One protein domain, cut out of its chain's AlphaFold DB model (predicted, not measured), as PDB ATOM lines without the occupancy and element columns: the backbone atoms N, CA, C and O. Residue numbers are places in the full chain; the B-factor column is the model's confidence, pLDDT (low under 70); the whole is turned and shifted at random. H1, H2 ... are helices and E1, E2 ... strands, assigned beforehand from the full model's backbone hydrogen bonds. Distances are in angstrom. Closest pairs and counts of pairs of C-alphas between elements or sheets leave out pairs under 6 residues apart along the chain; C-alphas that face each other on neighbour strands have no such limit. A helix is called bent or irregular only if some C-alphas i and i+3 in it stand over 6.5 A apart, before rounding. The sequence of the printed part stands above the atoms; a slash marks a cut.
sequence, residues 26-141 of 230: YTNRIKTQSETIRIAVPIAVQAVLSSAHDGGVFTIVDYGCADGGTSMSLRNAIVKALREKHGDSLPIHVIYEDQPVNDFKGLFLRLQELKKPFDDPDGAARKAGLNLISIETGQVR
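Overview. This is residues 26 to 141 of the 230 residues of the protein "Predicted protein" of Nematostella vectensis (UniProt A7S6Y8). A pair of short parallel strands, E1 and E2, runs side by side near the middle, with H3 near E1; the bent helix H2 packs along one side of H3 with its arm H2b, while its arm H2a meets H3 only at their ends. H4, with short H5 at its end, stands apart from H3 on the side of H3 opposite to H2, and residues 128 to 141 run on from H5 with no named element, their C-alphas 11 to 22 A from the mean of all C-alphas. The printed part has 116 residues, mostly helix, in the order H1 H2 E1 H3 E2 H4 H5. It is compact, with a radius of gyration of the C-alphas of 14.4 A and spans of 36 by 31 by 31 A.

Along the chain. H1, residues 26 to 29, begins at C-alpha 26 (206.514, 235.132, 393.266). H2, residues 31 to 51, was assigned as one helix by its hydrogen bonds but is bent, C-alphas 39 and 42 being 7.0 A apart; its arms are H2a, residues 31 to 39, and H2b, residues 42 to 51. E1 is residues 58 to 63, 16.3 A. H3, residues 72 to 89, 22.3 A, is irregular, with C-alphas 85 and 88 9.5 A apart. E2 is residues 92 to 97, H4 residues 104 to 119, 21.1 A, and H5 residues 124 to 127, ending at C-alpha 127 (222.084, 209.731, 392.904).

Arrangement. E1 and E2 are parallel at 15 degrees, with N 60 and O 93 at 2.8 A. E1, H3 and E2 form a strand-helix-strand unit, two parallel strands joined through a helix, with a right-handed crossover. H2b touches H3, by its residues 77 to 85 alone, closest at the C-alphas of Val 45 and Ile 78, 5.3 A. H4 and H5 touch only at the corner, closest at the C-alphas of Phe 118 and Arg 126, 5.2 A. H3 and H4 are apart. Each O i to N i+4 pair is within hydrogen-bond range in H2a and H2b, 12 of 14 in H3 and 9 of 12 in H4; H1 and H5 are too short for such a pair.

Size, cuts and confidence. The C-alphas farthest apart, of Arg 29 and Gly 55, are 40.5 A apart. The printed part has no cut and no long link. Mean pLDDT of the printed part is 72.4, with residues 26 to 36, 108 to 119 and 123 to 141 among those under 70.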
ATOM      1  N   TYR A  26     207.318 235.339 394.466       61.22
ATOM      2  CA  TYR A  26     206.514 235.132 393.266       61.22
ATOM      3  C   TYR A  26     205.951 233.713 393.240       61.22
ATOM      4  O   TYR A  26     204.735 233.529 393.296       61.22
ATOM      5  N   THR A  27     206.834 232.713 393.302       62.44
ATOM      6  CA  THR A  27     206.440 231.296 393.329       62.44
ATOM      7  C   THR A  27     205.448 230.981 394.455       62.44
ATOM      8  O   THR A  27     204.460 230.282 394.240       62.44
ATOM      9  N   ASN A  28     205.656 231.525 395.658       58.97
ATOM     10  CA  ASN A  28     204.801 231.237 396.815       58.97
ATOM     11  C   ASN A  28     203.399 231.863 396.715       58.97
ATOM     12  O   ASN A  28     202.479 231.421 397.406       58.97
ATOM     13  N   ARG A  29     203.230 232.907 395.895       58.12
ATOM     14  CA  ARG A  29     201.970 233.656 395.783       58.12
ATOM     15  C   ARG A  29     201.132 233.240 394.582       58.12
ATOM     16  O   ARG A  29     199.927 233.476 394.609       58.12
ATOM     17  N   ILE A  30     201.717 232.590 393.575       59.03
ATOM     18  CA  ILE A  30     201.009 232.262 392.332       59.03
ATOM     19  C   ILE A  30     200.839 230.752 392.162       59.03
ATOM     20  O   ILE A  30     201.549 230.078 391.421       59.03
ATOM     21  N   LYS A  31     199.825 230.216 392.846       57.19
ATOM     22  CA  LYS A  31     199.456 228.790 392.780       57.19
ATOM     23  C   LYS A  31     198.909 228.365 391.409       57.19
ATOM     24  O   LYS A  31     199.017 227.193 391.056       57.19
ATOM     25  N   THR A  32     198.332 229.289 390.639       57.56
ATOM     26  CA  THR A  32     197.696 228.998 389.339       57.56
ATOM     27  C   THR A  32     198.713 228.606 388.263       57.56
ATOM     28  O   THR A  32     198.460 227.703 387.463       57.56
ATOM     29  N   GLN A  33     199.911 229.190 388.294       59.09
ATOM     30  CA  GLN A  33     201.007 228.839 387.385       59.09
ATOM     31  C   GLN A  33     201.529 227.418 387.635       59.09
ATOM     32  O   GLN A  33     201.751 226.671 386.685       59.09
ATOM     33  N   SER A  34     201.638 226.997 388.898       64.69
ATOM     34  CA  SER A  34     202.035 225.626 389.247       64.69
ATOM     35  C   SER A  34     201.046 224.577 388.728       64.69
ATOM     36  O   SER A  34     201.461 223.521 388.253       64.69
ATOM     37  N   GLU A  35     199.743 224.869 388.762       65.38
ATOM     38  CA  GLU A  35     198.713 223.973 388.219       65.38
ATOM     39  C   GLU A  35     198.751 223.914 386.686       65.38
ATOM     40  O   GLU A  35     198.646 222.842 386.092       65.38
ATOM     41  N   THR A  36     198.988 225.056 386.040       68.75
ATOM     42  CA  THR A  36     199.200 225.133 384.585       68.75
ATOM     43  C   THR A  36     200.360 224.249 384.156       68.75
ATOM     44  O   THR A  36     200.245 223.444 383.232       68.75
ATOM     45  N   ILE A  37     201.476 224.363 384.874       70.44
ATOM     46  CA  ILE A  37     202.664 223.558 384.640       70.44
ATOM     47  C   ILE A  37     202.348 222.076 384.822       70.44
ATOM     48  O   ILE A  37     202.713 221.277 383.966       70.44
ATOM     49  N   ARG A  38     201.602 221.702 385.866       71.56
ATOM     50  CA  ARG A  38     201.191 220.312 386.106       71.56
ATOM     51  C   ARG A  38     200.452 219.702 384.910       71.56
ATOM     52  O   ARG A  38     200.706 218.548 384.576       71.56
ATOM     53  N   ILE A  39     199.579 220.470 384.260       75.81
ATOM     54  CA  ILE A  39     198.844 220.040 383.058       75.81
ATOM     55  C   ILE A  39     199.772 219.975 381.831       75.81
ATOM     56  O   ILE A  39     199.644 219.067 381.011       75.81
ATOM     57  N   ALA A  40     200.722 220.905 381.708       76.94
ATOM     58  CA  ALA A  40     201.637 220.987 380.569       76.94
ATOM     59  C   ALA A  40     202.771 219.945 380.597       76.94
ATOM     60  O   ALA A  40     203.274 219.570 379.536       76.94
ATOM     61  N   VAL A  41     203.165 219.456 381.781       80.12
ATOM     62  CA  VAL A  41     204.255 218.478 381.975       80.12
ATOM     63  C   VAL A  41     204.200 217.289 381.005       80.12
ATOM     64  O   VAL A  41     205.194 217.087 380.310       80.12
ATOM     65  N   PRO A  42     203.107 216.506 380.896       82.06
ATOM     66  CA  PRO A  42     203.091 215.337 380.014       82.06
ATOM     67  C   PRO A  42     203.303 215.703 378.539       82.06
ATOM     68  O   PRO A  42     204.041 215.015 377.835       82.06
ATOM     69  N   ILE A  43     202.717 216.816 378.088       84.75
ATOM     70  CA  ILE A  43     202.827 217.295 376.703       84.75
ATOM     71  C   ILE A  43     204.269 217.724 376.410       84.75
ATOM     72  O   ILE A  43     204.856 217.330 375.402       84.75
ATOM     73  N   ALA A  44     204.861 218.507 377.314       82.69
ATOM     74  CA  ALA A  44     206.229 218.987 377.180       82.69
ATOM     75  C   ALA A  44     207.246 217.837 377.212       82.69
ATOM     76  O   ALA A  44     208.146 217.797 376.376       82.69
ATOM     77  N   VAL A  45     207.082 216.873 378.124       84.56
ATOM     78  CA  VAL A  45     207.942 215.683 378.203       84.56
ATOM     79  C   VAL A  45     207.873 214.882 376.904       84.56
ATOM     80  O   VAL A  45     208.914 214.531 376.353       84.56
ATOM     81  N   GLN A  46     206.676 214.643 376.364       84.25
ATOM     82  CA  GLN A  46     206.519 213.916 375.102       84.25
ATOM     83  C   GLN A  46     207.224 214.625 373.933       84.25
ATOM     84  O   GLN A  46     207.924 213.981 373.144       84.25
ATOM     85  N   ALA A  47     207.077 215.949 373.830       83.94
ATOM     86  CA  ALA A  47     207.732 216.746 372.794       83.94
ATOM     87  C   ALA A  47     209.266 216.720 372.924       83.94
ATOM     88  O   ALA A  47     209.979 216.555 371.931       83.94
ATOM     89  N   VAL A  48     209.780 216.821 374.151       86.00
ATOM     90  CA  VAL A  48     211.219 216.748 374.434       86.00
ATOM     91  C   VAL A  48     211.780 215.374 374.076       86.00
ATOM     92  O   VAL A  48     212.752 215.288 373.333       86.00
ATOM     93  N   LEU A  49     211.145 214.288 374.519       86.38
ATOM     94  CA  LEU A  49     211.618 212.939 374.199       86.38
ATOM     95  C   LEU A  49     211.608 212.662 372.693       86.38
ATOM     96  O   LEU A  49     212.440 211.897 372.216       86.38
ATOM     97  N   SER A  50     210.697 213.281 371.943       85.06
ATOM     98  CA  SER A  50     210.632 213.132 370.484       85.06
ATOM     99  C   SER A  50     211.729 213.909 369.743       85.06
ATOM    100  O   SER A  50     212.028 213.580 368.601       85.06
ATOM    101  N   SER A  51     212.320 214.927 370.377       81.12
ATOM    102  CA  SER A  51     213.342 215.810 369.787       81.12
ATOM    103  C   SER A  51     214.758 215.576 370.321       81.12
ATOM    104  O   SER A  51     215.720 216.083 369.752       81.12
ATOM    105  N   ALA A  52     214.905 214.826 371.412       82.81
ATOM    106  CA  ALA A  52     216.200 214.464 371.966       82.81
ATOM    107  C   ALA A  52     216.855 213.320 371.173       82.81
ATOM    108  O   ALA A  52     216.221 212.303 370.869       82.81
ATOM    109  N   HIS A  53     218.144 213.486 370.877       80.81
ATOM    110  CA  HIS A  53     218.961 212.544 370.115       80.81
ATOM    111  C   HIS A  53     220.322 212.355 370.791       80.81
ATOM    112  O   HIS A  53     220.818 213.263 371.462       80.81
ATOM    113  N   ASP A  54     220.923 211.183 370.598       81.31
ATOM    114  CA  ASP A  54     222.220 210.845 371.183       81.31
ATOM    115  C   ASP A  54     223.370 211.627 370.525       81.31
ATOM    116  O   ASP A  54     223.277 212.065 369.377       81.31
ATOM    117  N   GLY A  55     224.476 211.791 371.257       76.19
ATOM    118  CA  GLY A  55     225.715 212.386 370.735       76.19
ATOM    119  C   GLY A  55     225.749 213.921 370.666       76.19
ATOM    120  O   GLY A  55     226.735 214.474 370.184       76.19
ATOM    121  N   GLY A  56     224.713 214.616 371.154       81.31
ATOM    122  CA  GLY A  56     224.651 216.082 371.248       81.31
ATOM    123  C   GLY A  56     224.416 216.585 372.675       81.31
ATOM    124  O   GLY A  56     224.427 215.805 373.617       81.31
ATOM    125  N   VAL A  57     224.178 217.892 372.838       83.50
ATOM    126  CA  VAL A  57     223.758 218.511 374.110       83.50
ATOM    127  C   VAL A  57     222.288 218.897 374.013       83.50
ATOM    128  O   VAL A  57     221.901 219.627 373.100       83.50
ATOM    129  N   PHE A  58     221.467 218.467 374.970       84.75
ATOM    130  CA  PHE A  58     220.074 218.894 375.038       84.75
ATOM    131  C   PHE A  58     219.963 220.210 375.818       84.75
ATOM    132  O   PHE A  58     220.265 220.256 377.009       84.75
ATOM    133  N   THR A  59     219.544 221.295 375.161       83.56
ATOM    134  CA  THR A  59     219.468 222.629 375.784       83.56
ATOM    135  C   THR A  59     218.022 223.025 376.084       83.56
ATOM    136  O   THR A  59     217.178 223.039 375.192       83.56
ATOM    137  N   ILE A  60     217.751 223.388 377.336       81.00
ATOM    138  CA  ILE A  60     216.470 223.895 377.834       81.00
ATOM    139  C   ILE A  60     216.634 225.386 378.123       81.00
ATOM    140  O   ILE A  60     217.553 225.770 378.842       81.00
ATOM    141  N   VAL A  61     215.731 226.221 377.609       82.12
ATOM    142  CA  VAL A  61     215.725 227.666 377.880       82.12
ATOM    143  C   VAL A  61     214.389 228.062 378.502       82.12
ATOM    144  O   VAL A  61     213.341 227.830 377.901       82.12
ATOM    145  N   ASP A  62     214.432 228.636 379.705       81.81
ATOM    146  CA  ASP A  62     213.276 229.156 380.441       81.81
ATOM    147  C   ASP A  62     213.214 230.680 380.290       81.81
ATOM    148  O   ASP A  62     213.963 231.397 380.951       81.81
ATOM    149  N   TYR A  63     212.365 231.150 379.375       80.50
ATOM    150  CA  TYR A  63     212.165 232.572 379.093       80.50
ATOM    151  C   TYR A  63     211.116 233.167 380.037       80.50
ATOM    152  O   TYR A  63     209.973 232.711 380.057       80.50
ATOM    153  N   GLY A  64     211.478 234.222 380.765       80.81
ATOM    154  CA  GLY A  64     210.630 234.812 381.803       80.81
ATOM    155  C   GLY A  64     210.625 233.982 383.085       80.81
ATOM    156  O   GLY A  64     209.563 233.695 383.640       80.81
ATOM    157  N   CYS A  65     211.803 233.542 383.530       78.06
ATOM    158  CA  CYS A  65     211.921 232.599 384.634       78.06
ATOM    159  C   CYS A  65     211.509 233.145 386.011       78.06
ATOM    160  O   CYS A  65     211.336 232.354 386.938       78.06
ATOM    161  N   ALA A  66     211.387 234.461 386.186       81.50
ATOM    162  CA  ALA A  66     211.190 235.131 387.469       81.50
ATOM    163  C   ALA A  66     212.171 234.595 388.535       81.50
ATOM    164  O   ALA A  66     213.387 234.614 388.335       81.50
ATOM    165  N   ASP A  67     211.662 234.067 389.655       76.69
ATOM    166  CA  ASP A  67     212.459 233.410 390.703       76.69
ATOM    167  C   ASP A  67     212.654 231.888 390.498       76.69
ATOM    168  O   ASP A  67     213.196 231.201 391.370       76.69
ATOM    169  N   GLY A  68     212.223 231.358 389.347       74.00
ATOM    170  CA  GLY A  68     212.454 230.004 388.827       74.00
ATOM    171  C   GLY A  68     211.715 228.874 389.530       74.00
ATOM    172  O   GLY A  68     211.840 227.719 389.116       74.00
ATOM    173  N   GLY A  69     210.974 229.168 390.600       73.38
ATOM    174  CA  GLY A  69     210.344 228.138 391.420       73.38
ATOM    175  C   GLY A  69     209.123 227.493 390.763       73.38
ATOM    176  O   GLY A  69     208.915 226.294 390.937       73.38
ATOM    177  N   THR A  70     208.359 228.236 389.960       73.62
ATOM    178  CA  THR A  70     207.199 227.699 389.229       73.62
ATOM    179  C   THR A  70     207.636 226.703 388.155       73.62
ATOM    180  O   THR A  70     207.182 225.558 388.154       73.62
ATOM    181  N   SER A  71     208.590 227.089 387.305       77.88
ATOM    182  CA  SER A  71     209.115 226.290 386.186       77.88
ATOM    183  C   SER A  71     210.006 225.110 386.602       77.88
ATOM    184  O   SER A  71     210.272 224.217 385.792       77.88
ATOM    185  N   MET A  72     210.433 225.044 387.869       77.69
ATOM    186  CA  MET A  72     211.331 223.992 388.365       77.69
ATOM    187  C   MET A  72     210.736 222.590 388.251       77.69
ATOM    188  O   MET A  72     211.432 221.652 387.870       77.69
ATOM    189  N   SER A  73     209.445 222.438 388.554       75.00
ATOM    190  CA  SER A  73     208.774 221.134 388.507       75.00
ATOM    191  C   SER A  73     208.726 220.565 387.084       75.00
ATOM    192  O   SER A  73     209.028 219.388 386.886       75.00
ATOM    193  N   LEU A  74     208.445 221.415 386.091       80.12
ATOM    194  CA  LEU A  74     208.478 221.058 384.674       80.12
ATOM    195  C   LEU A  74     209.867 220.610 384.238       80.12
ATOM    196  O   LEU A  74     210.023 219.548 383.639       80.12
ATOM    197  N   ARG A  75     210.885 221.413 384.556       82.88
ATOM    198  CA  ARG A  75     212.265 221.091 384.187       82.88
ATOM    199  C   ARG A  75     212.733 219.793 384.818       82.88
ATOM    200  O   ARG A  75     213.307 218.973 384.114       82.88
ATOM    201  N   ASN A  76     212.456 219.578 386.102       79.00
ATOM    202  CA  ASN A  76     212.826 218.339 386.781       79.00
ATOM    203  C   ASN A  76     212.176 217.122 386.109       79.00
ATOM    204  O   ASN A  76     212.841 216.106 385.929       79.00
ATOM    205  N   ALA A  77     210.913 217.232 385.688       79.75
ATOM    206  CA  ALA A  77     210.236 216.171 384.945       79.75
ATOM    207  C   ALA A  77     210.883 215.914 383.573       79.75
ATOM    208  O   ALA A  77     211.112 214.762 383.214       79.75
ATOM    209  N   ILE A  78     211.230 216.973 382.833       84.50
ATOM    210  CA  ILE A  78     211.923 216.869 381.542       84.50
ATOM    211  C   ILE A  78     213.297 216.212 381.705       84.50
ATOM    212  O   ILE A  78     213.611 215.261 380.995       84.50
ATOM    213  N   VAL A  79     214.107 216.691 382.651       82.81
ATOM    214  CA  VAL A  79     215.447 216.158 382.932       82.81
ATOM    215  C   VAL A  79     215.366 214.690 383.327       82.81
ATOM    216  O   VAL A  79     216.120 213.877 382.797       82.81
ATOM    217  N   LYS A  80     214.424 214.337 384.209       82.94
ATOM    218  CA  LYS A  80     214.187 212.949 384.605       82.94
ATOM    219  C   LYS A  80     213.868 212.074 383.391       82.94
ATOM    220  O   LYS A  80     214.521 211.056 383.204       82.94
ATOM    221  N   ALA A  81     212.929 212.493 382.545       86.31
ATOM    222  CA  ALA A  81     212.551 211.732 381.359       86.31
ATOM    223  C   ALA A  81     213.718 211.572 380.365       86.31
ATOM    224  O   ALA A  81     213.921 210.499 379.801       86.31
ATOM    225  N   LEU A  82     214.521 212.625 380.170       85.38
ATOM    226  CA  LEU A  82     215.725 212.569 379.338       85.38
ATOM    227  C   LEU A  82     216.756 211.582 379.891       85.38
ATOM    228  O   LEU A  82     217.332 210.822 379.119       85.38
ATOM    229  N   ARG A  83     216.966 211.564 381.211       86.62
ATOM    230  CA  ARG A  83     217.869 210.617 381.881       86.62
ATOM    231  C   ARG A  83     217.361 209.182 381.793       86.62
ATOM    232  O   ARG A  83     218.147 208.292 381.509       86.62
ATOM    233  N   GLU A  84     216.060 208.959 381.953       88.00
ATOM    234  CA  GLU A  84     215.453 207.632 381.785       88.00
ATOM    235  C   GLU A  84     215.619 207.095 380.354       88.00
ATOM    236  O   GLU A  84     215.830 205.899 380.173       88.00
ATOM    237  N   LYS A  85     215.556 207.968 379.339       88.31
ATOM    238  CA  LYS A  85     215.680 207.567 377.931       88.31
ATOM    239  C   LYS A  85     217.127 207.446 377.443       88.31
ATOM    240  O   LYS A  85     217.438 206.506 376.719       88.31
ATOM    241  N   HIS A  86     217.983 208.405 377.786       86.25
ATOM    242  CA  HIS A  86     219.327 208.551 377.208       86.25
ATOM    243  C   HIS A  86     220.457 208.249 378.202       86.25
ATOM    244  O   HIS A  86     221.622 208.195 377.817       86.25
ATOM    245  N   GLY A  87     220.140 208.057 379.483       83.62
ATOM    246  CA  GLY A  87     221.136 207.910 380.539       83.62
ATOM    247  C   GLY A  87     221.950 209.186 380.781       83.62
ATOM    248  O   GLY A  87     221.575 210.300 380.389       83.62
ATOM    249  N   ASP A  88     223.092 209.012 381.443       82.25
ATOM    250  CA  ASP A  88     223.985 210.110 381.842       82.25
ATOM    251  C   ASP A  88     224.876 210.613 380.699       82.25
ATOM    252  O   ASP A  88     225.531 211.647 380.827       82.25
ATOM    253  N   SER A  89     224.889 209.907 379.566       80.62
ATOM    254  CA  SER A  89     225.716 210.239 378.404       80.62
ATOM    255  C   SER A  89     225.238 211.488 377.664       80.62
ATOM    256  O   SER A  89     226.051 212.126 377.002       80.62
ATOM    257  N   LEU A  90     223.954 211.854 377.782       82.56
ATOM    258  CA  LEU A  90     223.386 213.061 377.179       82.56
ATOM    259  C   LEU A  90     223.631 214.277 378.090       82.56
ATOM    260  O   LEU A  90     222.966 214.411 379.126       82.56
ATOM    261  N   PRO A  91     224.519 215.221 377.742       85.38
ATOM    262  CA  PRO A  91     224.663 216.450 378.504       85.38
ATOM    263  C   PRO A  91     223.384 217.287 378.381       85.38
ATOM    264  O   PRO A  91     222.818 217.420 377.294       85.38
ATOM    265  N   ILE A  92     222.931 217.858 379.497       80.19
ATOM    266  CA  ILE A  92     221.758 218.736 379.537       80.19
ATOM    267  C   ILE A  92     222.214 220.119 379.992       80.19
ATOM    268  O   ILE A  92     222.826 220.254 381.050       80.19
ATOM    269  N   HIS A  93     221.897 221.142 379.203       80.31
ATOM    270  CA  HIS A  93     222.200 222.539 379.499       80.31
ATOM    271  C   HIS A  93     220.902 223.291 379.800       80.31
ATOM    272  O   HIS A  93     219.946 223.201 379.034       80.31
ATOM    273  N   VAL A  94     220.847 224.023 380.914       78.19
ATOM    274  CA  VAL A  94     219.666 224.800 381.314       78.19
ATOM    275  C   VAL A  94     220.023 226.277 381.374       78.19
ATOM    276  O   VAL A  94     220.923 226.666 382.115       78.19
ATOM    277  N   ILE A  95     219.282 227.094 380.631       78.81
ATOM    278  CA  ILE A  95     219.419 228.549 380.587       78.81
ATOM    279  C   ILE A  95     218.173 229.174 381.208       78.81
ATOM    280  O   ILE A  95     217.050 228.869 380.809       78.81
ATOM    281  N   TYR A  96     218.385 230.076 382.158       78.19
ATOM    282  CA  TYR A  96     217.350 230.946 382.702       78.19
ATOM    283  C   TYR A  96     217.481 232.327 382.075       78.19
ATOM    284  O   TYR A  96     218.546 232.940 382.155       78.19
ATOM    285  N   GLU A  97     216.412 232.811 381.457       79.88
ATOM    286  CA  GLU A  97     216.359 234.129 380.840       79.88
ATOM    287  C   GLU A  97     215.215 234.936 381.447       79.88
ATOM    288  O   GLU A  97     214.110 234.439 381.651       79.88
ATOM    289  N   ASP A  98     215.502 236.192 381.771       79.25
ATOM    290  CA  ASP A  98     214.505 237.165 382.198       79.25
ATOM    291  C   ASP A  98     215.040 238.582 381.946       79.25
ATOM    292  O   ASP A  98     216.194 238.791 381.552       79.25
ATOM    293  N   GLN A  99     214.204 239.578 382.220       74.88
ATOM    294  CA  GLN A  99     214.548 240.983 382.161       74.88
ATOM    295  C   GLN A  99     215.804 241.289 382.997       74.88
ATOM    296  O   GLN A  99     215.962 240.755 384.096       74.88
ATOM    297  N   PRO A 100     216.659 242.236 382.560       68.94
ATOM    298  CA  PRO A 100     217.904 242.579 383.257       68.94
ATOM    299  C   PRO A 100     217.754 242.986 384.727       68.94
ATOM    300  O   PRO A 100     218.727 242.964 385.472       68.94
ATOM    301  N   VAL A 101     216.554 243.415 385.119       71.38
ATOM    302  CA  VAL A 101     216.221 243.872 386.472       71.38
ATOM    303  C   VAL A 101     215.691 242.755 387.376       71.38
ATOM    304  O   VAL A 101     215.397 243.024 388.538       71.38
ATOM    305  N   ASN A 102     215.538 241.529 386.866       75.81
ATOM    306  CA  ASN A 102     215.059 240.391 387.644       75.81
ATOM    307  C   ASN A 102     216.007 240.060 388.815       75.81
ATOM    308  O   ASN A 102     217.223 240.258 388.727       75.81
ATOM    309  N   ASP A 103     215.459 239.500 389.900       72.00
ATOM    310  CA  ASP A 103     216.239 239.001 391.039       72.00
ATOM    311  C   ASP A 103     216.889 237.650 390.708       72.00
ATOM    312  O   ASP A 103     216.561 236.595 391.263       72.00
ATOM    313  N   PHE A 104     217.869 237.692 389.806       71.44
ATOM    314  CA  PHE A 104     218.695 236.533 389.510       71.44
ATOM    315  C   PHE A 104     219.444 236.052 390.750       71.44
ATOM    316  O   PHE A 104     219.705 234.865 390.861       71.44
ATOM    317  N   LYS A 105     219.746 236.916 391.729       66.88
ATOM    318  CA  LYS A 105     220.371 236.490 392.988       66.88
ATOM    319  C   LYS A 105     219.444 235.559 393.771       66.88
ATOM    320  O   LYS A 105     219.903 234.527 394.245       66.88
ATOM    321  N   GLY A 106     218.158 235.876 393.887       67.44
ATOM    322  CA  GLY A 106     217.156 235.012 394.513       67.44
ATOM    323  C   GLY A 106     216.950 233.695 393.765       67.44
ATOM    324  O   GLY A 106     216.883 232.641 394.403       67.44
ATOM    325  N   LEU A 107     216.924 233.744 392.428       71.12
ATOM    326  CA  LEU A 107     216.939 232.553 391.574       71.12
ATOM    327  C   LEU A 107     218.194 231.711 391.839       71.12
ATOM    328  O   LEU A 107     218.088 230.530 392.146       71.12
ATOM    329  N   PHE A 108     219.381 232.318 391.797       67.81
ATOM    330  CA  PHE A 108     220.650 231.638 392.025       67.81
ATOM    331  C   PHE A 108     220.775 231.104 393.440       67.81
ATOM    332  O   PHE A 108     221.292 230.018 393.589       67.81
ATOM    333  N   LEU A 109     220.289 231.781 394.477       64.62
ATOM    334  CA  LEU A 109     220.309 231.247 395.841       64.62
ATOM    335  C   LEU A 109     219.396 230.019 395.972       64.62
ATOM    336  O   LEU A 109     219.799 229.025 396.572       64.62
ATOM    337  N   ARG A 110     218.222 230.030 395.322       65.56
ATOM    338  CA  ARG A 110     217.391 228.823 395.152       65.56
ATOM    339  C   ARG A 110     218.119 227.723 394.376       65.56
ATOM    340  O   ARG A 110     218.003 226.555 394.731       65.56
ATOM    341  N   LEU A 111     218.869 228.092 393.337       63.00
ATOM    342  CA  LEU A 111     219.676 227.178 392.524       63.00
ATOM    343  C   LEU A 111     220.995 226.748 393.199       63.00
ATOM    344  O   LEU A 111     221.556 225.724 392.836       63.00
ATOM    345  N   GLN A 112     221.522 227.479 394.180       52.56
ATOM    346  CA  GLN A 112     222.773 227.171 394.881       52.56
ATOM    347  C   GLN A 112     222.530 226.285 396.103       52.56
ATOM    348  O   GLN A 112     223.347 225.411 396.383       52.56
ATOM    349  N   GLU A 113     221.354 226.370 396.728       53.00
ATOM    350  CA  GLU A 113     220.815 225.235 397.496       53.00
ATOM    351  C   GLU A 113     220.601 223.989 396.611       53.00
ATOM    352  O   GLU A 113     220.508 222.884 397.127       53.00
ATOM    353  N   LEU A 114     220.575 224.148 395.282       52.09
ATOM    354  CA  LEU A 114     220.534 223.081 394.271       52.09
ATOM    355  C   LEU A 114     221.949 222.624 393.858       52.09
ATOM    356  O   LEU A 114     222.117 221.440 393.600       52.09
ATOM    357  N   LYS A 115     222.979 223.492 393.905       55.66
ATOM    358  CA  LYS A 115     224.403 223.103 393.782       55.66
ATOM    359  C   LYS A 115     224.781 222.070 394.844       55.66
ATOM    360  O   LYS A 115     225.421 221.083 394.503       55.66
ATOM    361  N   LYS A 116     224.322 222.245 396.090       60.97
ATOM    362  CA  LYS A 116     224.553 221.280 397.181       60.97
ATOM    363  C   LYS A 116     224.182 219.835 396.782       60.97
ATOM    364  O   LYS A 116     225.072 219.005 396.836       60.97
ATOM    365  N   PRO A 117     222.962 219.516 396.304       54.44
ATOM    366  CA  PRO A 117     222.607 218.188 395.794       54.44
ATOM    367  C   PRO A 117     223.450 217.640 394.635       54.44
ATOM    368  O   PRO A 117     223.449 216.423 394.441       54.44
ATOM    369  N   PHE A 118     224.076 218.503 393.823       60.00
ATOM    370  CA  PHE A 118     224.966 218.081 392.734       60.00
ATOM    371  C   PHE A 118     226.417 217.922 393.192       60.00
ATOM    372  O   PHE A 118     227.136 217.148 392.577       60.00
ATOM    373  N   ASP A 119     226.860 218.635 394.229       64.44
ATOM    374  CA  ASP A 119     228.203 218.513 394.810       64.44
ATOM    375  C   ASP A 119     228.285 217.427 395.884       64.44
ATOM    376  O   ASP A 119     229.340 216.825 396.072       64.44
ATOM    377  N   ASP A 120     227.180 217.198 396.591       70.31
ATOM    378  CA  ASP A 120     227.031 216.173 397.612       70.31
ATOM    379  C   ASP A 120     226.996 214.791 396.935       70.31
ATOM    380  O   ASP A 120     226.061 214.512 396.173       70.31
ATOM    381  N   PRO A 121     227.980 213.908 397.199       67.12
ATOM    382  CA  PRO A 121     227.983 212.540 396.685       67.12
ATOM    383  C   PRO A 121     226.707 211.767 397.038       67.12
ATOM    384  O   PRO A 121     226.292 210.882 396.289       67.12
ATOM    385  N   ASP A 122     226.066 212.130 398.150       73.81
ATOM    386  CA  ASP A 122     224.843 211.520 398.653       73.81
ATOM    387  C   ASP A 122     223.563 212.276 398.286       73.81
ATOM    388  O   ASP A 122     222.459 211.807 398.597       73.81
ATOM    389  N   GLY A 123     223.694 213.403 397.585       66.00
ATOM    390  CA  GLY A 123     222.588 214.239 397.157       66.00
ATOM    391  C   GLY A 123     221.645 213.514 396.195       66.00
ATOM    392  O   GLY A 123     222.058 212.734 395.335       66.00
ATOM    393  N   ALA A 124     220.345 213.807 396.300       60.31
ATOM    394  CA  ALA A 124     219.322 213.207 395.440       60.31
ATOM    395  C   ALA A 124     219.581 213.447 393.939       60.31
ATOM    396  O   ALA A 124     219.210 212.618 393.113       60.31
ATOM    397  N   ALA A 125     220.237 214.559 393.586       58.59
ATOM    398  CA  ALA A 125     220.577 214.877 392.206       58.59
ATOM    399  C   ALA A 125     221.782 214.065 391.694       58.59
ATOM    400  O   ALA A 125     221.705 213.510 390.599       58.59
ATOM    401  N   ARG A 126     222.841 213.902 392.505       65.38
ATOM    402  CA  ARG A 126     223.984 213.021 392.198       65.38
ATOM    403  C   ARG A 126     223.554 211.558 392.054       65.38
ATOM    404  O   ARG A 126     223.933 210.894 391.095       65.38
ATOM    405  N   LYS A 127     222.684 211.080 392.954       68.56
ATOM    406  CA  LYS A 127     222.084 209.731 392.904       68.56
ATOM    407  C   LYS A 127     221.187 209.508 391.682       68.56
ATOM    408  O   LYS A 127     221.012 208.372 391.261       68.56
ATOM    409  N   ALA A 128     220.647 210.581 391.107       63.50
ATOM    410  CA  ALA A 128     219.888 210.557 389.859       63.50
ATOM    411  C   ALA A 128     220.764 210.739 388.600       63.50
ATOM    412  O   ALA A 128     220.217 210.968 387.523       63.50
ATOM    413  N   GLY A 129     222.100 210.682 388.727       63.44
ATOM    414  CA  GLY A 129     223.040 210.777 387.599       63.44
ATOM    415  C   GLY A 129     223.324 212.205 387.117       63.44
ATOM    416  O   GLY A 129     223.910 212.425 386.054       63.44
ATOM    417  N   LEU A 130     222.912 213.227 387.870       57.12
ATOM    418  CA  LEU A 130     223.114 214.618 387.474       57.12
ATOM    419  C   LEU A 130     224.462 215.146 387.981       57.12
ATOM    420  O   LEU A 130     224.696 215.228 389.185       57.12
ATOM    421  N   ASN A 131     225.314 215.577 387.048       64.56
ATOM    422  CA  ASN A 131     226.560 216.287 387.333       64.56
ATOM    423  C   ASN A 131     226.453 217.744 386.873       64.56
ATOM    424  O   ASN A 131     226.044 218.019 385.743       64.56
ATOM    425  N   LEU A 132     226.852 218.679 387.737       61.75
ATOM    426  CA  LEU A 132     226.983 220.085 387.370       61.75
ATOM    427  C   LEU A 132     228.276 220.274 386.560       61.75
ATOM    428  O   LEU A 132     229.365 220.154 387.112       61.75
ATOM    429  N   ILE A 133     228.156 220.548 385.257       63.53
ATOM    430  CA  ILE A 133     229.305 220.706 384.343       63.53
ATOM    431  C   ILE A 133     229.841 222.141 384.381       63.53
ATOM    432  O   ILE A 133     231.038 222.358 384.548       63.53
ATOM    433  N   SER A 134     228.959 223.131 384.261       61.62
ATOM    434  CA  SER A 134     229.290 224.542 384.443       61.62
ATOM    435  C   SER A 134     228.071 225.307 384.954       61.62
ATOM    436  O   SER A 134     226.926 224.878 384.796       61.62
ATOM    437  N   ILE A 135     228.324 226.440 385.607       59.72
ATOM    438  CA  ILE A 135     227.302 227.433 385.924       59.72
ATOM    439  C   ILE A 135     227.859 228.799 385.553       59.72
ATOM    440  O   ILE A 135     228.894 229.224 386.063       59.72
ATOM    441  N   GLU A 136     227.179 229.477 384.641       55.34
ATOM    442  CA  GLU A 136     227.587 230.787 384.154       55.34
ATOM    443  C   GLU A 136     226.444 231.775 384.364       55.34
ATOM    444  O   GLU A 136     225.267 231.455 384.192       55.34
ATOM    445  N   THR A 137     226.791 232.995 384.762       48.88
ATOM    446  CA  THR A 137     225.849 234.108 384.833       48.88
ATOM    447  C   THR A 137     226.311 235.163 383.852       48.88
ATOM    448  O   THR A 137     227.420 235.679 383.961       48.88
ATOM    449  N   GLY A 138     225.454 235.495 382.894       50.44
ATOM    450  CA  GLY A 138     225.750 236.491 381.879       50.44
ATOM    451  C   GLY A 138     224.535 237.361 381.614       50.44
ATOM    452  O   GLY A 138     223.403 236.884 381.597       50.44
ATOM    453  N   GLN A 139     224.768 238.650 381.381       51.91
ATOM    454  CA  GLN A 139     223.730 239.522 380.854       51.91
ATOM    455  C   GLN A 139     223.684 239.349 379.336       51.91
ATOM    456  O   GLN A 139     224.532 239.871 378.608       51.91
ATOM    457  N   VAL A 140     222.683 238.623 378.844       54.53
ATOM    458  CA  VAL A 140     222.440 238.525 377.405       54.53
ATOM    459  C   VAL A 140     221.618 239.734 376.978       54.53
ATOM    460  O   VAL A 140     220.570 240.046 377.541       54.53
ATOM    461  N   ARG A 141     222.106 240.472 375.981       55.44
ATOM    462  CA  ARG A 141     221.375 241.625 375.445       55.44
ATOM    463  C   ARG A 141     220.091 241.126 374.772       55.44
ATOM    464  O   ARG A 141     220.176 240.352 373.821       55.44
TER     465      ARG A 141